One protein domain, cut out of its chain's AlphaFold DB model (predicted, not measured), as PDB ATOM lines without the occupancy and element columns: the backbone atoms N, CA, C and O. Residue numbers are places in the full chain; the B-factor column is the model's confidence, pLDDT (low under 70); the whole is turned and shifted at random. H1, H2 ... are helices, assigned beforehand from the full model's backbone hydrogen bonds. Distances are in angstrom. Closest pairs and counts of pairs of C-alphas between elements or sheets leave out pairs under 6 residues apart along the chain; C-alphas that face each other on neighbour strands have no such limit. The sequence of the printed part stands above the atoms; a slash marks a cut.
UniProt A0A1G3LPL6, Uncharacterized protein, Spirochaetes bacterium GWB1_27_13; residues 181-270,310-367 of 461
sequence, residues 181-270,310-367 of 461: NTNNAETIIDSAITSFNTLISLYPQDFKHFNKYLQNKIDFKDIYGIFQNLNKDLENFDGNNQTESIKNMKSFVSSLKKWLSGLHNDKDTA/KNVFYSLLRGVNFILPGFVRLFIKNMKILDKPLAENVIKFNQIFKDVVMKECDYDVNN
ATOM      1  N   ASN A 181      48.989  36.005  52.435       89.69
ATOM      2  CA  ASN A 181      49.777  37.131  51.975       89.69
ATOM      3  C   ASN A 181      48.872  38.356  51.799       89.69
ATOM      4  O   ASN A 181      48.040  38.419  50.897       89.69
ATOM      5  N   THR A 182      49.068  39.358  52.649       89.00
ATOM      6  CA  THR A 182      48.283  40.599  52.667       89.00
ATOM      7  C   THR A 182      48.376  41.375  51.358       89.00
ATOM      8  O   THR A 182      47.426  42.048  50.971       89.00
ATOM      9  N   ASN A 183      49.491  41.246  50.633       90.06
ATOM     10  CA  ASN A 183      49.669  41.887  49.329       90.06
ATOM     11  C   ASN A 183      48.737  41.295  48.258       90.06
ATOM     12  O   ASN A 183      48.489  41.936  47.237       90.06
ATOM     13  N   ASN A 184      48.175  40.104  48.495       90.31
ATOM     14  CA  ASN A 184      47.204  39.488  47.598       90.31
ATOM     15  C   ASN A 184      45.767  39.981  47.828       90.31
ATOM     16  O   ASN A 184      44.912  39.671  47.001       90.31
ATOM     17  N   ALA A 185      45.475  40.720  48.908       89.88
ATOM     18  CA  ALA A 185      44.103  41.012  49.341       89.88
ATOM     19  C   ALA A 185      43.234  41.635  48.235       89.88
ATOM     20  O   ALA A 185      42.213  41.055  47.860       89.88
ATOM     21  N   GLU A 186      43.680  42.750  47.653       87.75
ATOM     22  CA  GLU A 186      42.948  43.454  46.588       87.75
ATOM     23  C   GLU A 186      42.804  42.591  45.330       87.75
ATOM     24  O   GLU A 186      41.714  42.424  44.788       87.75
ATOM     25  N   THR A 187      43.895  41.945  44.908       88.62
ATOM     26  CA  THR A 187      43.895  41.087  43.711       88.62
ATOM     27  C   THR A 187      42.922  39.917  43.864       88.62
ATOM     28  O   THR A 187      42.208  39.558  42.923       88.62
ATOM     29  N   ILE A 188      42.868  39.318  45.054       88.25
ATOM     30  CA  ILE A 188      41.976  38.202  45.358       88.25
ATOM     31  C   ILE A 188      40.521  38.661  45.409       88.25
ATOM     32  O   ILE A 188      39.667  37.961  44.864       88.25
ATOM     33  N   ILE A 189      40.219  39.826  45.987       87.38
ATOM     34  CA  ILE A 189      38.851  40.359  45.999       87.38
ATOM     35  C   ILE A 189      38.365  40.731  44.611       87.38
ATOM     36  O   ILE A 189      37.285  40.284  44.217       87.38
ATOM     37  N   ASP A 190      39.169  41.440  43.828       88.19
ATOM     38  CA  ASP A 190      38.828  41.783  42.449       88.19
ATOM     39  C   ASP A 190      38.528  40.536  41.610       88.19
ATOM     40  O   ASP A 190      37.615  40.519  40.770       88.19
ATOM     41  N   SER A 191      39.276  39.464  41.868       86.81
ATOM     42  CA  SER A 191      39.118  38.169  41.210       86.81
ATOM     43  C   SER A 191      37.920  37.393  41.721       86.81
ATOM     44  O   SER A 191      37.238  36.746  40.925       86.81
ATOM     45  N   ALA A 192      37.623  37.460  43.017       84.50
ATOM     46  CA  ALA A 192      36.421  36.878  43.589       84.50
ATOM     47  C   ALA A 192      35.176  37.554  43.003       84.50
ATOM     48  O   ALA A 192      34.306  36.854  42.490       84.50
ATOM     49  N   ILE A 193      35.131  38.893  42.966       86.94
ATOM     50  CA  ILE A 193      34.061  39.676  42.324       86.94
ATOM     51  C   ILE A 193      33.895  39.245  40.864       86.94
ATOM     52  O   ILE A 193      32.796  38.894  40.435       86.94
ATOM     53  N   THR A 194      34.996  39.190  40.115       89.12
ATOM     54  CA  THR A 194      34.995  38.755  38.711       89.12
ATOM     55  C   THR A 194      34.481  37.321  38.546       89.12
ATOM     56  O   THR A 194      33.691  37.026  37.641       89.12
ATOM     57  N   SER A 195      34.899  36.418  39.431       88.00
ATOM     58  CA  SER A 195      34.492  35.014  39.421       88.00
ATOM     59  C   SER A 195      32.995  34.883  39.722       88.00
ATOM     60  O   SER A 195      32.274  34.216  38.980       88.00
ATOM     61  N   PHE A 196      32.486  35.574  40.745       86.12
ATOM     62  CA  PHE A 196      31.060  35.573  41.080       86.12
ATOM     63  C   PHE A 196      30.199  36.199  39.978       86.12
ATOM     64  O   PHE A 196      29.173  35.625  39.615       86.12
ATOM     65  N   ASN A 197      30.638  37.300  39.367       88.00
ATOM     66  CA  ASN A 197      29.958  37.883  38.206       88.00
ATOM     67  C   ASN A 197      29.905  36.899  37.031       88.00
ATOM     68  O   ASN A 197      28.875  36.746  36.375       88.00
ATOM     69  N   THR A 198      30.991  36.159  36.808       90.19
ATOM     70  CA  THR A 198      31.055  35.106  35.790       90.19
ATOM     71  C   THR A 198      30.063  33.975  36.075       90.19
ATOM     72  O   THR A 198      29.439  33.482  35.133       90.19
ATOM     73  N   LEU A 199      29.837  33.605  37.345       86.06
ATOM     74  CA  LEU A 199      28.820  32.609  37.720       86.06
ATOM     75  C   LEU A 199      27.409  33.013  37.285       86.06
ATOM     76  O   LEU A 199      26.627  32.132  36.932       86.06
ATOM     77  N   ILE A 200      27.106  34.312  37.248       87.69
ATOM     78  CA  ILE A 200      25.814  34.867  36.813       87.69
ATOM     79  C   ILE A 200      25.846  35.445  35.387       87.69
ATOM     80  O   ILE A 200      25.027  36.290  35.037       87.69
ATOM     81  N   SER A 201      26.778  34.983  34.549       89.19
ATOM     82  CA  SER A 201      26.922  35.383  33.139       89.19
ATOM     83  C   SER A 201      27.281  36.856  32.888       89.19
ATOM     84  O   SER A 201      27.212  37.311  31.745       89.19
ATOM     85  N   LEU A 202      27.718  37.598  33.908       89.62
ATOM     86  CA  LEU A 202      28.188  38.983  33.790       89.62
ATOM     87  C   LEU A 202      29.690  39.037  33.484       89.62
ATOM     88  O   LEU A 202      30.500  39.554  34.257       89.62
ATOM     89  N   TYR A 203      30.076  38.467  32.345       89.38
ATOM     90  CA  TYR A 203      31.481  38.307  31.981       89.38
ATOM     91  C   TYR A 203      32.229  39.641  31.821       89.38
ATOM     92  O   TYR A 203      31.665  40.575  31.248       89.38
ATOM     93  N   PRO A 204      33.515  39.734  32.216       86.62
ATOM     94  CA  PRO A 204      34.288  40.980  32.147       86.62
ATOM     95  C   PRO A 204      34.359  41.630  30.767       86.62
ATOM     96  O   PRO A 204      34.340  42.856  30.673       86.62
ATOM     97  N   GLN A 205      34.424  40.837  29.695       89.88
ATOM     98  CA  GLN A 205      34.480  41.358  28.328       89.88
ATOM     99  C   GLN A 205      33.152  41.982  27.873       89.88
ATOM    100  O   GLN A 205      33.170  42.968  27.143       89.88
ATOM    101  N   ASP A 206      32.024  41.449  28.353       89.56
ATOM    102  CA  ASP A 206      30.678  41.904  27.989       89.56
ATOM    103  C   ASP A 206      30.214  43.042  28.931       89.56
ATOM    104  O   ASP A 206      29.536  43.980  28.521       89.56
ATOM    105  N   PHE A 207      30.633  42.997  30.202       89.88
ATOM    106  CA  PHE A 207      30.201  43.886  31.289       89.88
ATOM    107  C   PHE A 207      31.382  44.615  31.948       89.88
ATOM    108  O   PHE A 207      31.475  44.704  33.176       89.88
ATOM    109  N   LYS A 208      32.307  45.147  31.140       91.62
ATOM    110  CA  LYS A 208      33.555  45.774  31.617       91.62
ATOM    111  C   LYS A 208      33.322  46.914  32.608       91.62
ATOM    112  O   LYS A 208      33.975  46.970  33.647       91.62
ATOM    113  N   HIS A 209      32.398  47.825  32.296       91.94
ATOM    114  CA  HIS A 209      32.104  48.977  33.155       91.94
ATOM    115  C   HIS A 209      31.498  48.557  34.492       91.94
ATOM    116  O   HIS A 209      31.885  49.101  35.519       91.94
ATOM    117  N   PHE A 210      30.601  47.568  34.484       88.69
ATOM    118  CA  PHE A 210      29.982  47.046  35.698       88.69
ATOM    119  C   PHE A 210      30.998  46.316  36.585       88.69
ATOM    120  O   PHE A 210      31.081  46.604  37.774       88.69
ATOM    121  N   ASN A 211      31.832  45.445  36.004       88.12
ATOM    122  CA  ASN A 211      32.898  44.764  36.745       88.12
ATOM    123  C   ASN A 211      33.874  45.772  37.368       88.12
ATOM    124  O   ASN A 211      34.102  45.726  38.572       88.12
ATOM    125  N   LYS A 212      34.365  46.742  36.583       89.50
ATOM    126  CA  LYS A 212      35.261  47.793  37.087       89.50
ATOM    127  C   LYS A 212      34.591  48.673  38.145       89.50
ATOM    128  O   LYS A 212      35.245  49.099  39.088       89.50
ATOM    129  N   TYR A 213      33.299  48.964  37.991       91.44
ATOM    130  CA  TYR A 213      32.540  49.699  38.998       91.44
ATOM    131  C   TYR A 213      32.521  48.943  40.327       91.44
ATOM    132  O   TYR A 213      32.833  49.545  41.345       91.44
ATOM    133  N   LEU A 214      32.208  47.642  40.319       88.38
ATOM    134  CA  LEU A 214      32.193  46.826  41.535       88.38
ATOM    135  C   LEU A 214      33.580  46.725  42.180       88.38
ATOM    136  O   LEU A 214      33.690  46.979  43.372       88.38
ATOM    137  N   GLN A 215      34.623  46.438  41.397       89.06
ATOM    138  CA  GLN A 215      36.016  46.384  41.868       89.06
ATOM    139  C   GLN A 215      36.455  47.702  42.522       89.06
ATOM    140  O   GLN A 215      37.006  47.720  43.610       89.06
ATOM    141  N   ASN A 216      36.101  48.843  41.922       89.19
ATOM    142  CA  ASN A 216      36.422  50.158  42.485       89.19
ATOM    143  C   ASN A 216      35.583  50.542  43.719       89.19
ATOM    144  O   ASN A 216      35.884  51.550  44.363       89.19
ATOM    145  N   LYS A 217      34.459  49.862  43.970       91.00
ATOM    146  CA  LYS A 217      33.487  50.235  45.010       91.00
ATOM    147  C   LYS A 217      33.480  49.304  46.207       91.00
ATOM    148  O   LYS A 217      32.976  49.715  47.243       91.00
ATOM    149  N   ILE A 218      33.971  48.082  46.049       88.19
ATOM    150  CA  ILE A 218      33.976  47.074  47.098       88.19
ATOM    151  C   ILE A 218      35.417  46.914  47.570       88.19
ATOM    152  O   ILE A 218      36.214  46.262  46.904       88.19
ATOM    153  N   ASP A 219      35.730  47.505  48.721       88.00
ATOM    154  CA  ASP A 219      37.009  47.299  49.400       88.00
ATOM    155  C   ASP A 219      37.009  45.910  50.063       88.00
ATOM    156  O   ASP A 219      35.991  45.434  50.588       88.00
ATOM    157  N   PHE A 220      38.165  45.248  50.079       87.06
ATOM    158  CA  PHE A 220      38.367  44.025  50.845       87.06
ATOM    159  C   PHE A 220      37.946  44.165  52.318       87.06
ATOM    160  O   PHE A 220      37.347  43.240  52.876       87.06
ATOM    161  N   LYS A 221      38.203  45.317  52.949       87.31
ATOM    162  CA  LYS A 221      37.818  45.586  54.344       87.31
ATOM    163  C   LYS A 221      36.310  45.506  54.560       87.31
ATOM    164  O   LYS A 221      35.883  44.975  55.587       87.31
ATOM    165  N   ASP A 222      35.513  45.962  53.595       87.62
ATOM    166  CA  ASP A 222      34.054  45.903  53.678       87.62
ATOM    167  C   ASP A 222      33.566  44.454  53.607       87.62
ATOM    168  O   ASP A 222      32.755  44.023  54.429       87.62
ATOM    169  N   ILE A 223      34.113  43.662  52.677       85.81
ATOM    170  CA  ILE A 223      33.808  42.227  52.568       85.81
ATOM    171  C   ILE A 223      34.179  41.505  53.863       85.81
ATOM    172  O   ILE A 223      33.379  40.727  54.393       85.81
ATOM    173  N   TYR A 224      35.377  41.762  54.393       85.88
ATOM    174  CA  TYR A 224      35.820  41.151  55.639       85.88
ATOM    175  C   TYR A 224      34.883  41.514  56.801       85.88
ATOM    176  O   TYR A 224      34.431  40.621  57.523       85.88
ATOM    177  N   GLY A 225      34.498  42.788  56.921       86.50
ATOM    178  CA  GLY A 225      33.539  43.268  57.919       86.50
ATOM    179  C   GLY A 225      32.158  42.611  57.808       86.50
ATOM    180  O   GLY A 225      31.582  42.217  58.824       86.50
ATOM    181  N   ILE A 226      31.646  42.403  56.587       87.19
ATOM    182  CA  ILE A 226      30.385  41.680  56.350       87.19
ATOM    183  C   ILE A 226      30.468  40.255  56.905       87.19
ATOM    184  O   ILE A 226      29.583  39.838  57.652       87.19
ATOM    185  N   PHE A 227      31.531  39.510  56.589       86.25
ATOM    186  CA  PHE A 227      31.682  38.138  57.083       86.25
ATOM    187  C   PHE A 227      31.915  38.074  58.594       86.25
ATOM    188  O   PHE A 227      31.440  37.135  59.236       86.25
ATOM    189  N   GLN A 228      32.595  39.060  59.186       85.31
ATOM    190  CA  GLN A 228      32.726  39.152  60.639       85.31
ATOM    191  C   GLN A 228      31.369  39.350  61.324       85.31
ATOM    192  O   GLN A 228      31.070  38.640  62.284       85.31
ATOM    193  N   ASN A 229      30.545  40.273  60.824       87.44
ATOM    194  CA  ASN A 229      29.220  40.540  61.382       87.44
ATOM    195  C   ASN A 229      28.274  39.355  61.170       87.44
ATOM    196  O   ASN A 229      27.664  38.892  62.127       87.44
ATOM    197  N   LEU A 230      28.255  38.771  59.967       85.06
ATOM    198  CA  LEU A 230      27.467  37.571  59.687       85.06
ATOM    199  C   LEU A 230      27.868  36.402  60.594       85.06
ATOM    200  O   LEU A 230      27.006  35.674  61.075       85.06
ATOM    201  N   ASN A 231      29.166  36.214  60.854       83.31
ATOM    202  CA  ASN A 231      29.627  35.178  61.775       83.31
ATOM    203  C   ASN A 231      29.119  35.426  63.204       83.31
ATOM    204  O   ASN A 231      28.658  34.479  63.833       83.31
ATOM    205  N   LYS A 232      29.156  36.673  63.698       84.06
ATOM    206  CA  LYS A 232      28.611  37.043  65.020       84.06
ATOM    207  C   LYS A 232      27.102  36.800  65.098       84.06
ATOM    208  O   LYS A 232      26.625  36.205  66.060       84.06
ATOM    209  N   ASP A 233      26.357  37.205  64.073       85.50
ATOM    210  CA  ASP A 233      24.907  36.996  64.009       85.50
ATOM    211  C   ASP A 233      24.559  35.507  63.994       85.50
ATOM    212  O   ASP A 233      23.655  35.056  64.696       85.50
ATOM    213  N   LEU A 234      25.320  34.715  63.235       81.69
ATOM    214  CA  LEU A 234      25.171  33.269  63.202       81.69
ATOM    215  C   LEU A 234      25.567  32.618  64.535       81.69
ATOM    216  O   LEU A 234      24.892  31.684  64.956       81.69
ATOM    217  N   GLU A 235      26.606  33.077  65.230       77.25
ATOM    218  CA  GLU A 235      26.952  32.602  66.581       77.25
ATOM    219  C   GLU A 235      25.812  32.869  67.572       77.25
ATOM    220  O   GLU A 235      25.413  31.956  68.294       77.25
ATOM    221  N   ASN A 236      25.211  34.060  67.509       79.81
ATOM    222  CA  ASN A 236      24.053  34.453  68.319       79.81
ATOM    223  C   ASN A 236      22.751  33.744  67.920       79.81
ATOM    224  O   ASN A 236      21.799  33.705  68.702       79.81
ATOM    225  N   PHE A 237      22.696  33.154  66.723       77.50
ATOM    226  CA  PHE A 237      21.592  32.314  66.267       77.50
ATOM    227  C   PHE A 237      21.631  30.950  66.984       77.50
ATOM    228  O   PHE A 237      21.869  29.904  66.373       77.50
ATOM    229  N   ASP A 238      21.457  30.949  68.307       60.09
ATOM    230  CA  ASP A 238      21.545  29.778  69.186       60.09
ATOM    231  C   ASP A 238      20.145  29.301  69.611       60.09
ATOM    232  O   ASP A 238      19.786  29.224  70.781       60.09
ATOM    233  N   GLY A 239      19.301  28.999  68.620       57.62
ATOM    234  CA  GLY A 239      18.032  28.316  68.864       57.62
ATOM    235  C   GLY A 239      18.256  26.828  69.154       57.62
ATOM    236  O   GLY A 239      18.997  26.167  68.427       57.62
ATOM    237  N   ASN A 240      17.556  26.269  70.149       53.31
ATOM    238  CA  ASN A 240      17.617  24.844  70.534       53.31
ATOM    239  C   ASN A 240      17.301  23.841  69.393       53.31
ATOM    240  O   ASN A 240      17.508  22.644  69.561       53.31
ATOM    241  N   ASN A 241      16.856  24.320  68.224       59.09
ATOM    242  CA  ASN A 241      16.547  23.544  67.022       59.09
ATOM    243  C   ASN A 241      17.321  24.052  65.786       59.09
ATOM    244  O   ASN A 241      16.726  24.306  64.738       59.09
ATOM    245  N   GLN A 242      18.643  24.241  65.879       66.50
ATOM    246  CA  GLN A 242      19.439  24.550  64.684       66.50
ATOM    247  C   GLN A 242      19.331  23.412  63.664       66.50
ATOM    248  O   GLN A 242      19.749  22.279  63.922       66.50
ATOM    249  N   THR A 243      18.797  23.734  62.486       74.88
ATOM    250  CA  THR A 243      18.791  22.821  61.346       74.88
ATOM    251  C   THR A 243      20.225  22.520  60.910       74.88
ATOM    252  O   THR A 243      21.144  23.323  61.099       74.88
ATOM    253  N   GLU A 244      20.422  21.368  60.273       71.62
ATOM    254  CA  GLU A 244      21.703  21.003  59.661       71.62
ATOM    255  C   GLU A 244      22.177  22.070  58.655       71.62
ATOM    256  O   GLU A 244      23.368  22.354  58.543       71.62
ATOM    257  N   SER A 245      21.243  22.757  57.989       68.38
ATOM    258  CA  SER A 245      21.532  23.887  57.098       68.38
ATOM    259  C   SER A 245      22.222  25.041  57.823       68.38
ATOM    260  O   SER A 245      23.211  25.573  57.324       68.38
ATOM    261  N   ILE A 246      21.730  25.416  59.008       74.38
ATOM    262  CA  ILE A 246      22.302  26.508  59.804       74.38
ATOM    263  C   ILE A 246      23.697  26.128  60.300       74.38
ATOM    264  O   ILE A 246      24.610  26.945  60.211       74.38
ATOM    265  N   LYS A 247      23.900  24.887  60.759       73.81
ATOM    266  CA  LYS A 247      25.228  24.404  61.177       73.81
ATOM    267  C   LYS A 247      26.234  24.435  60.027       73.81
ATOM    268  O   LYS A 247      27.359  24.897  60.204       73.81
ATOM    269  N   ASN A 248      25.814  24.001  58.841       70.69
ATOM    270  CA  ASN A 248      26.649  24.044  57.644       70.69
ATOM    271  C   ASN A 248      26.962  25.482  57.217       70.69
ATOM    272  O   ASN A 248      28.112  25.779  56.899       70.69
ATOM    273  N   MET A 249      25.985  26.392  57.288       73.75
ATOM    274  CA  MET A 249      26.208  27.815  57.022       73.75
ATOM    275  C   MET A 249      27.180  28.436  58.034       73.75
ATOM    276  O   MET A 249      28.131  29.097  57.627       73.75
ATOM    277  N   LYS A 250      27.006  28.167  59.338       76.56
ATOM    278  CA  LYS A 250      27.942  28.572  60.405       76.56
ATOM    279  C   LYS A 250      29.364  28.104  60.101       76.56
ATOM    280  O   LYS A 250      30.296  28.902  60.105       76.56
ATOM    281  N   SER A 251      29.527  26.818  59.789       73.19
ATOM    282  CA  SER A 251      30.831  26.230  59.465       73.19
ATOM    283  C   SER A 251      31.461  26.873  58.226       73.19
ATOM    284  O   SER A 251      32.656  27.184  58.224       73.19
ATOM    285  N   PHE A 252      30.660  27.122  57.189       76.12
ATOM    286  CA  PHE A 252      31.110  27.760  55.958       76.12
ATOM    287  C   PHE A 252      31.544  29.211  56.180       76.12
ATOM    288  O   PHE A 252      32.664  29.566  55.825       76.12
ATOM    289  N   VAL A 253      30.706  30.031  56.822       80.50
ATOM    290  CA  VAL A 253      31.012  31.438  57.121       80.50
ATOM    291  C   VAL A 253      32.233  31.552  58.030       80.50
ATOM    292  O   VAL A 253      33.125  32.349  57.746       80.50
ATOM    293  N   SER A 254      32.341  30.703  59.056       78.38
ATOM    294  CA  SER A 254      33.529  30.639  59.913       78.38
ATOM    295  C   SER A 254      34.790  30.301  59.109       78.38
ATOM    296  O   SER A 254      35.839  30.911  59.311       78.38
ATOM    297  N   SER A 255      34.693  29.370  58.153       77.69
ATOM    298  CA  SER A 255      35.801  29.007  57.256       77.69
ATOM    299  C   SER A 255      36.193  30.147  56.314       77.69
ATOM    300  O   SER A 255      37.377  30.425  56.164       77.69
ATOM    301  N   LEU A 256      35.223  30.858  55.736       79.56
ATOM    302  CA  LEU A 256      35.498  32.029  54.902       79.56
ATOM    303  C   LEU A 256      36.135  33.163  55.705       79.56
ATOM    304  O   LEU A 256      37.155  33.699  55.284       79.56
ATOM    305  N   LYS A 257      35.587  33.487  56.885       83.88
ATOM    306  CA  LYS A 257      36.177  34.468  57.806       83.88
ATOM    307  C   LYS A 257      37.638  34.116  58.094       83.88
ATOM    308  O   LYS A 257      38.491  34.989  58.004       83.88
ATOM    309  N   LYS A 258      37.934  32.842  58.389       78.81
ATOM    310  CA  LYS A 258      39.307  32.350  58.612       78.81
ATOM    311  C   LYS A 258      40.218  32.652  57.425       78.81
ATOM    312  O   LYS A 258      41.300  33.189  57.616       78.81
ATOM    313  N   TRP A 259      39.790  32.339  56.210       81.12
ATOM    314  CA  TRP A 259      40.607  32.572  55.021       81.12
ATOM    315  C   TRP A 259      40.831  34.057  54.745       81.12
ATOM    316  O   TRP A 259      41.956  34.468  54.489       81.12
ATOM    317  N   LEU A 260      39.781  34.873  54.860       85.88
ATOM    318  CA  LEU A 260      39.884  36.319  54.667       85.88
ATOM    319  C   LEU A 260      40.743  36.978  55.750       85.88
ATOM    320  O   LEU A 260      41.448  37.937  55.471       85.88
ATOM    321  N   SER A 261      40.747  36.447  56.971       84.19
ATOM    322  CA  SER A 261      41.538  37.011  58.067       84.19
ATOM    323  C   SER A 261      43.050  37.026  57.777       84.19
ATOM    324  O   SER A 261      43.723  37.979  58.156       84.19
ATOM    325  N   GLY A 262      43.572  36.046  57.024       83.56
ATOM    326  CA  GLY A 262      44.974  36.041  56.588       83.56
ATOM    327  C   GLY A 262      45.302  37.215  55.663       83.56
ATOM    328  O   GLY A 262      46.273  37.932  55.887       83.56
ATOM    329  N   LEU A 263      44.430  37.484  54.688       87.62
ATOM    330  CA  LEU A 263      44.541  38.639  53.789       87.62
ATOM    331  C   LEU A 263      44.420  39.976  54.530       87.62
ATOM    332  O   LEU A 263      45.027  40.962  54.123       87.62
ATOM    333  N   HIS A 264      43.672  40.006  55.637       86.75
ATOM    334  CA  HIS A 264      43.522  41.188  56.487       86.75
ATOM    335  C   HIS A 264      44.693  41.423  57.444       86.75
ATOM    336  O   HIS A 264      44.713  42.447  58.123       86.75
ATOM    337  N   ASN A 265      45.671  40.513  57.499       78.38
ATOM    338  CA  ASN A 265      46.702  40.506  58.537       78.38
ATOM    339  C   ASN A 265      46.113  40.420  59.951       78.38
ATOM    340  O   ASN A 265      46.604  41.064  60.881       78.38
ATOM    341  N   ASP A 266      45.020  39.679  60.109       76.81
ATOM    342  CA  ASP A 266      44.434  39.447  61.417       76.81
ATOM    343  C   ASP A 266      45.359  38.513  62.205       76.81
ATOM    344  O   ASP A 266      45.454  37.311  61.953       76.81
ATOM    345  N   LYS A 267      46.105  39.105  63.131       69.81
ATOM    346  CA  LYS A 267      47.130  38.417  63.916       69.81
ATOM    347  C   LYS A 267      46.546  37.507  64.992       69.81
ATOM    348  O   LYS A 267      47.268  36.662  65.518       69.81
ATOM    349  N   ASP A 268      45.253  37.637  65.273       64.94
ATOM    350  CA  ASP A 268      44.527  36.765  66.195       64.94
ATOM    351  C   ASP A 268      44.198  35.427  65.518       64.94
ATOM    352  O   ASP A 268      43.715  34.481  66.152       64.94
ATOM    353  N   THR A 269      44.467  35.318  64.212       66.94
ATOM    354  CA  THR A 269      44.256  34.101  63.450       66.94
ATOM    355  C   THR A 269      45.568  33.464  63.037       66.94
ATOM    356  O   THR A 269      46.563  34.094  62.677       66.94
ATOM    357  N   ALA A 270      45.541  32.138  63.038       61.97
ATOM    358  CA  ALA A 270      46.684  31.328  62.668       61.97
ATOM    359  C   ALA A 270      47.019  31.373  61.172       61.97
ATOM    360  O   ALA A 270      48.038  30.832  60.746       61.97
ATOM    361  N   LYS A 310      31.726  22.698  41.240       78.81
ATOM    362  CA  LYS A 310      30.498  21.911  41.406       78.81
ATOM    363  C   LYS A 310      30.523  21.107  42.700       78.81
ATOM    364  O   LYS A 310      29.506  21.047  43.379       78.81
ATOM    365  N   ASN A 311      31.663  20.531  43.078       72.31
ATOM    366  CA  ASN A 311      31.775  19.735  44.299       72.31
ATOM    367  C   ASN A 311      31.686  20.602  45.561       72.31
ATOM    368  O   ASN A 311      31.063  20.186  46.539       72.31
ATOM    369  N   VAL A 312      32.220  21.827  45.516       73.25
ATOM    370  CA  VAL A 312      32.030  22.830  46.576       73.25
ATOM    371  C   VAL A 312      30.551  23.201  46.678       73.25
ATOM    372  O   VAL A 312      29.950  23.072  47.743       73.25
ATOM    373  N   PHE A 313      29.918  23.544  45.560       73.38
ATOM    374  CA  PHE A 313      28.504  23.906  45.511       73.38
ATOM    375  C   PHE A 313      27.579  22.769  45.982       73.38
ATOM    376  O   PHE A 313      26.693  22.995  46.804       73.38
ATOM    377  N   TYR A 314      27.814  21.523  45.554       71.00
ATOM    378  CA  TYR A 314      27.062  20.354  46.029       71.00
ATOM    379  C   TYR A 314      27.229  20.128  47.529       71.00
ATOM    380  O   TYR A 314      26.272  19.742  48.200       71.00
ATOM    381  N   SER A 315      28.434  20.349  48.057       65.81
ATOM    382  CA  SER A 315      28.686  20.195  49.487       65.81
ATOM    383  C   SER A 315      27.928  21.234  50.321       65.81
ATOM    384  O   SER A 315      27.393  20.878  51.365       65.81
ATOM    385  N   LEU A 316      27.780  22.466  49.818       64.75
ATOM    386  CA  LEU A 316      26.976  23.517  50.453       64.75
ATOM    387  C   LEU A 316      25.475  23.213  50.378       64.75
ATOM    388  O   LEU A 316      24.762  23.342  51.371       64.75
ATOM    389  N   LEU A 317      24.993  22.752  49.220       63.25
ATOM    390  CA  LEU A 317      23.574  22.451  49.019       63.25
ATOM    391  C   LEU A 317      23.090  21.196  49.748       63.25
ATOM    392  O   LEU A 317      21.906  21.119  50.054       63.25
ATOM    393  N   ARG A 318      23.965  20.236  50.077       61.41
ATOM    394  CA  ARG A 318      23.597  19.078  50.914       61.41
ATOM    395  C   ARG A 318      23.058  19.483  52.288       61.41
ATOM    396  O   ARG A 318      22.253  18.746  52.845       61.41
ATOM    397  N   GLY A 319      23.469  20.640  52.807       52.16
ATOM    398  CA  GLY A 319      22.927  21.188  54.047       52.16
ATOM    399  C   GLY A 319      21.457  21.595  53.927       52.16
ATOM    400  O   GLY A 319      20.768  21.651  54.940       52.16
ATOM    401  N   VAL A 320      20.949  21.850  52.720       50.47
ATOM    402  CA  VAL A 320      19.545  22.176  52.447       50.47
ATOM    403  C   VAL A 320      18.832  20.871  52.084       50.47
ATOM    404  O   VAL A 320      19.044  20.317  51.012       50.47
ATOM    405  N   ASN A 321      18.018  20.363  53.010       46.12
ATOM    406  CA  ASN A 321      17.437  19.010  53.098       46.12
ATOM    407  C   ASN A 321      16.627  18.450  51.895       46.12
ATOM    408  O   ASN A 321      15.811  17.558  52.107       46.12
ATOM    409  N   PHE A 322      16.772  18.917  50.648       45.97
ATOM    410  CA  PHE A 322      15.738  18.660  49.639       45.97
ATOM    411  C   PHE A 322      16.139  18.304  48.207       45.97
ATOM    412  O   PHE A 322      15.241  18.155  47.382       45.97
ATOM    413  N   ILE A 323      17.413  18.109  47.852       51.16
ATOM    414  CA  ILE A 323      17.727  17.813  46.443       51.16
ATOM    415  C   ILE A 323      18.710  16.647  46.290       51.16
ATOM    416  O   ILE A 323      19.887  16.748  46.633       51.16
ATOM    417  N   LEU A 324      18.222  15.533  45.716       56.94
ATOM    418  CA  LEU A 324      19.053  14.415  45.256       56.94
ATOM    419  C   LEU A 324      20.235  14.969  44.433       56.94
ATOM    420  O   LEU A 324      20.004  15.787  43.539       56.94
ATOM    421  N   PRO A 325      21.478  14.483  44.615       58.38
ATOM    422  CA  PRO A 325      22.631  14.921  43.820       58.38
ATOM    423  C   PRO A 325      22.392  14.879  42.299       58.38
ATOM    424  O   PRO A 325      22.939  15.694  41.559       58.38
ATOM    425  N   GLY A 326      21.541  13.957  41.829       60.28
ATOM    426  CA  GLY A 326      21.104  13.879  40.433       60.28
ATOM    427  C   GLY A 326      20.273  15.081  39.968       60.28
ATOM    428  O   GLY A 326      20.483  15.565  38.860       60.28
ATOM    429  N   PHE A 327      19.391  15.614  40.816       63.97
ATOM    430  CA  PHE A 327      18.562  16.771  40.483       63.97
ATOM    431  C   PHE A 327      19.371  18.069  40.511       63.97
ATOM    432  O   PHE A 327      19.218  18.869  39.598       63.97
ATOM    433  N   VAL A 328      20.318  18.251  41.445       64.19
ATOM    434  CA  VAL A 328      21.235  19.411  41.383       64.19
ATOM    435  C   VAL A 328      22.120  19.337  40.128       64.19
ATOM    436  O   VAL A 328      22.326  20.346  39.460       64.19
ATOM    437  N   ARG A 329      22.603  18.142  39.749       66.06
ATOM    438  CA  ARG A 329      23.364  17.944  38.498       66.06
ATOM    439  C   ARG A 329      22.550  18.317  37.259       66.06
ATOM    440  O   ARG A 329      23.070  19.002  36.381       66.06
ATOM    441  N   LEU A 330      21.294  17.877  37.191       67.75
ATOM    442  CA  LEU A 330      20.373  18.227  36.106       67.75
ATOM    443  C   LEU A 330      20.048  19.723  36.109       67.75
ATOM    444  O   LEU A 330      20.071  20.349  35.053       67.75
ATOM    445  N   PHE A 331      19.823  20.302  37.288       71.12
ATOM    446  CA  PHE A 331      19.565  21.724  37.469       71.12
ATOM    447  C   PHE A 331      20.740  22.565  36.961       71.12
ATOM    448  O   PHE A 331      20.545  23.382  36.074       71.12
ATOM    449  N   ILE A 332      21.975  22.303  37.404       71.12
ATOM    450  CA  ILE A 332      23.164  23.039  36.938       71.12
ATOM    451  C   ILE A 332      23.388  22.870  35.432       71.12
ATOM    452  O   ILE A 332      23.813  23.806  34.759       71.12
ATOM    453  N   LYS A 333      23.115  21.678  34.888       75.88
ATOM    454  CA  LYS A 333      23.287  21.410  33.456       75.88
ATOM    455  C   LYS A 333      22.282  22.183  32.596       75.88
ATOM    456  O   LYS A 333      22.649  22.634  31.516       75.88
ATOM    457  N   ASN A 334      21.043  22.315  33.065       77.75
ATOM    458  CA  ASN A 334      19.939  22.881  32.287       77.75
ATOM    459  C   ASN A 334      19.655  24.355  32.612       77.75
ATOM    460  O   ASN A 334      18.984  25.030  31.834       77.75
ATOM    461  N   MET A 335      20.151  24.863  33.742       81.06
ATOM    462  CA  MET A 335      19.985  26.253  34.144       81.06
ATOM    463  C   MET A 335      20.779  27.167  33.214       81.06
ATOM    464  O   MET A 335      21.966  26.950  32.952       81.06
ATOM    465  N   LYS A 336      20.110  28.217  32.746       85.56
ATOM    466  CA  LYS A 336      20.725  29.317  32.014       85.56
ATOM    467  C   LYS A 336      20.627  30.590  32.837       85.56
ATOM    468  O   LYS A 336      19.632  30.807  33.523       85.56
ATOM    469  N   ILE A 337      21.645  31.430  32.738       82.25
ATOM    470  CA  ILE A 337      21.635  32.794  33.264       82.25
ATOM    471  C   ILE A 337      22.015  33.695  32.095       82.25
ATOM    472  O   ILE A 337      23.040  33.447  31.461       82.25
ATOM    473  N   LEU A 338      21.183  34.687  31.768       84.81
ATOM    474  CA  LEU A 338      21.373  35.548  30.587       84.81
ATOM    475  C   LEU A 338      21.676  34.725  29.318       84.81
ATOM    476  O   LEU A 338      22.692  34.924  28.657       84.81
ATOM    477  N   ASP A 339      20.843  33.712  29.065       85.12
ATOM    478  CA  ASP A 339      20.941  32.751  27.954       85.12
ATOM    479  C   ASP A 339      22.197  31.868  27.887       85.12
ATOM    480  O   ASP A 339      22.260  30.967  27.045       85.12
ATOM    481  N   LYS A 340      23.150  32.019  28.815       86.44
ATOM    482  CA  LYS A 340      24.348  31.169  28.878       86.44
ATOM    483  C   LYS A 340      24.156  30.018  29.873       86.44
ATOM    484  O   LYS A 340      23.613  30.243  30.959       86.44
ATOM    485  N   PRO A 341      24.569  28.779  29.547       88.44
ATOM    486  CA  PRO A 341      24.469  27.652  30.474       88.44
ATOM    487  C   PRO A 341      25.315  27.872  31.735       88.44
ATOM    488  O   PRO A 341      26.501  28.187  31.638       88.44
ATOM    489  N   LEU A 342      24.762  27.598  32.920       83.50
ATOM    490  CA  LEU A 342      25.505  27.692  34.186       83.50
ATOM    491  C   LEU A 342      26.758  26.798  34.180       83.50
ATOM    492  O   LEU A 342      27.778  27.146  34.767       83.50
ATOM    493  N   ALA A 343      26.726  25.668  33.472       85.06
ATOM    494  CA  ALA A 343      27.903  24.823  33.287       85.06
ATOM    495  C   ALA A 343      29.082  25.558  32.612       85.06
ATOM    496  O   ALA A 343      30.226  25.328  33.000       85.06
ATOM    497  N   GLU A 344      28.819  26.445  31.644       88.44
ATOM    498  CA  GLU A 344      29.846  27.283  31.007       88.44
ATOM    499  C   GLU A 344      30.383  28.326  31.993       88.44
ATOM    500  O   GLU A 344      31.598  28.492  32.130       88.44
ATOM    501  N   ASN A 345      29.484  28.967  32.742       89.44
ATOM    502  CA  ASN A 345      29.839  29.929  33.783       89.44
ATOM    503  C   ASN A 345      30.755  29.303  34.843       89.44
ATOM    504  O   ASN A 345      31.749  29.908  35.232       89.44
ATOM    505  N   VAL A 346      30.461  28.073  35.279       88.31
ATOM    506  CA  VAL A 346      31.279  27.339  36.257       88.31
ATOM    507  C   VAL A 346      32.666  27.003  35.702       88.31
ATOM    508  O   VAL A 346      33.653  27.098  36.428       88.31
ATOM    509  N   ILE A 347      32.778  26.648  34.417       89.06
ATOM    510  CA  ILE A 347      34.087  26.414  33.782       89.06
ATOM    511  C   ILE A 347      34.930  27.693  33.821       89.06
ATOM    512  O   ILE A 347      36.093  27.648  34.222       89.06
ATOM    513  N   LYS A 348      34.344  28.834  33.447       89.06
ATOM    514  CA  LYS A 348      35.038  30.128  33.457       89.06
ATOM    515  C   LYS A 348      35.345  30.612  34.877       89.06
ATOM    516  O   LYS A 348      36.437  31.118  35.109       89.06
ATOM    517  N   PHE A 349      34.452  30.376  35.839       90.31
ATOM    518  CA  PHE A 349      34.717  30.592  37.264       90.31
ATOM    519  C   PHE A 349      35.976  29.839  37.707       90.31
ATOM    520  O   PHE A 349      36.903  30.452  38.228       90.31
ATOM    521  N   ASN A 350      36.053  28.530  37.434       89.25
ATOM    522  CA  ASN A 350      37.212  27.713  37.807       89.25
ATOM    523  C   ASN A 350      38.504  28.221  37.141       89.25
ATOM    524  O   ASN A 350      39.573  28.160  37.745       89.25
ATOM    525  N   GLN A 351      38.421  28.728  35.903       89.31
ATOM    526  CA  GLN A 351      39.568  29.314  35.203       89.31
ATOM    527  C   GLN A 351      40.071  30.596  35.877       89.31
ATOM    528  O   GLN A 351      41.265  30.719  36.120       89.31
ATOM    529  N   ILE A 352      39.180  31.518  36.236       86.69
ATOM    530  CA  ILE A 352      39.571  32.763  36.915       86.69
ATOM    531  C   ILE A 352      40.128  32.452  38.308       86.69
ATOM    532  O   ILE A 352      41.169  32.978  38.701       86.69
ATOM    533  N   PHE A 353      39.483  31.535  39.031       87.06
ATOM    534  CA  PHE A 353      39.888  31.158  40.379       87.06
ATOM    535  C   PHE A 353      41.313  30.579  40.417       87.06
ATOM    536  O   PHE A 353      42.138  31.022  41.216       87.06
ATOM    537  N   LYS A 354      41.638  29.636  39.522       88.94
ATOM    538  CA  LYS A 354      42.987  29.048  39.456       88.94
ATOM    539  C   LYS A 354      44.042  30.041  38.946       88.94
ATOM    540  O   LYS A 354      45.197  29.966  39.342       88.94
ATOM    541  N   ASP A 355      43.678  30.949  38.044       85.50
ATOM    542  CA  ASP A 355      44.663  31.826  37.403       85.50
ATOM    543  C   ASP A 355      45.020  33.036  38.271       85.50
ATOM    544  O   ASP A 355      46.108  33.592  38.104       85.50
ATOM    545  N   VAL A 356      44.140  33.416  39.207       82.12
ATOM    546  CA  VAL A 356      44.319  34.639  39.997       82.12
ATOM    547  C   VAL A 356      44.187  34.432  41.507       82.12
ATOM    548  O   VAL A 356      45.073  34.854  42.239       82.12
ATOM    549  N   VAL A 357      43.149  33.744  42.001       83.56
ATOM    550  CA  VAL A 357      42.902  33.638  43.460       83.56
ATOM    551  C   VAL A 357      43.953  32.775  44.167       83.56
ATOM    552  O   VAL A 357      44.330  33.036  45.304       83.56
ATOM    553  N   MET A 358      44.437  31.734  43.496       88.94
ATOM    554  CA  MET A 358      45.391  30.768  44.052       88.94
ATOM    555  C   MET A 358      46.856  31.121  43.736       88.94
ATOM    556  O   MET A 358      47.739  30.271  43.853       88.94
ATOM    557  N   LYS A 359      47.135  32.354  43.304       89.56
ATOM    558  CA  LYS A 359      48.465  32.806  42.887       89.56
ATOM    559  C   LYS A 359      48.981  33.893  43.838       89.56
ATOM    560  O   LYS A 359      48.219  34.750  44.264       89.56
ATOM    561  N   GLU A 360      50.281  33.869  44.128       89.94
ATOM    562  CA  GLU A 360      50.970  34.982  44.796       89.94
ATOM    563  C   GLU A 360      51.109  36.191  43.863       89.94
ATOM    564  O   GLU A 360      51.345  36.026  42.661       89.94
ATOM    565  N   CYS A 361      51.006  37.407  44.396       85.31
ATOM    566  CA  CYS A 361      51.095  38.614  43.585       85.31
ATOM    567  C   CYS A 361      52.453  38.708  42.872       85.31
ATOM    568  O   CYS A 361      53.511  38.440  43.444       85.31
ATOM    569  N   ASP A 362      52.430  39.112  41.600       83.12
ATOM    570  CA  ASP A 362      53.623  39.091  40.743       83.12
ATOM    571  C   ASP A 362      54.771  39.940  41.297       83.12
ATOM    572  O   ASP A 362      55.940  39.599  41.110       83.12
ATOM    573  N   TYR A 363      54.453  41.027  42.003       78.94
ATOM    574  CA  TYR A 363      55.456  41.856  42.662       78.94
ATOM    575  C   TYR A 363      56.281  41.047  43.670       78.94
ATOM    576  O   TYR A 363      57.512  41.061  43.593       78.94
ATOM    577  N   ASP A 364      55.638  40.300  44.566       82.31
ATOM    578  CA  ASP A 364      56.352  39.524  45.578       82.31
ATOM    579  C   ASP A 364      57.142  38.376  44.941       82.31
ATOM    580  O   ASP A 364      58.304  38.158  45.282       82.31
ATOM    581  N   VAL A 365      56.566  37.691  43.944       82.50
ATOM    582  CA  VAL A 365      57.254  36.606  43.219       82.50
ATOM    583  C   VAL A 365      58.539  37.106  42.551       82.50
ATOM    584  O   VAL A 365      59.594  36.471  42.658       82.50
ATOM    585  N   ASN A 366      58.468  38.255  41.874       85.00
ATOM    586  CA  ASN A 366      59.609  38.839  41.174       85.00
ATOM    587  C   ASN A 366      60.705  39.302  42.146       85.00
ATOM    588  O   ASN A 366      61.893  39.170  41.840       85.00
ATOM    589  N   ASN A 367      60.317  39.780  43.331       86.12
ATOM    590  CA  ASN A 367      61.239  40.261  44.359       86.12
ATOM    591  C   ASN A 367      61.720  39.176  45.338       86.12
ATOM    592  O   ASN A 367      62.656  39.423  46.102       86.12
TER     593      ASN A 367
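This is residues 181 to 270 and 310 to 367 of the 461 residues of an uncharacterized protein of Spirochaetes bacterium GWB1_27_13 (UniProt A0A1G3LPL6). Two antiparallel helix pairs, H1 with H7 and H3 with H4, meet at a corner as a V, with H2 packed on H1. H5 lies in the open mouth, H6 makes a corner with the beginning of H7, and H8 lies beyond the V's corner. The printed part has 148 residues with eight named helices, H1 to H8 in chain order, and no named strand: all helix. It is only just compact, close to loose, with a radius of gyration of the C-alphas of 17.3 A and spans of 50 by 43 by 25 A.

Begin at H1, residues 182 to 199, the hub. Its residues 189 to 197 alone touch H2, residues 208 to 217, in a hairpin; the closest C-alphas, Asp 190 and Gln 215, are 5.4 A apart. H3, residues 220 to 236, forms a hairpin with H4, residues 244 to 263, at a shallow tilt of 34 degrees, only just short of steep; C-alphas 227 and 257 come closest, 5.8 A. H1 and H4 touch only at their ends, closest at C-alphas 182 and 263, 4.4 A. H5, residues 310 to 317, is close to H4 but not clearly touching, at 7.2 A between C-alphas 248 and 316. H6, residues 325 to 334, touches residues 342 to 343 alone of H7, residues 342 to 357; C-alphas 333 and 343 come closest, 5.7 A. H7 touches H1 at a shallow tilt of 10 degrees, opposite ways, closest at C-alphas 199 and 345, 4.9 A. H8, residues 362 to 367, is near H1. Not every O i to N i+4 pair is within hydrogen-bond range in H1, 12 of 14, and H4, 14 of 16.

Find C-alpha 182 at (48.283, 40.599, 52.667); from there H1 runs 25.8 A, with a kink of 26 degrees near residue 189. H4 measures 29.4 A. H8 ends at C-alpha 367, (61.239, 40.261, 44.359).

The farthest C-alphas, 240 and 367, are 53.2 A apart. Residues 271 to 309 are cut out, leaving 28.3 A between C-alphas 270 and 310. Of the links printed whole, none is long. Find pLDDT under 70 at residues 238 to 242, 245, 267 to 270 and 315 to 330.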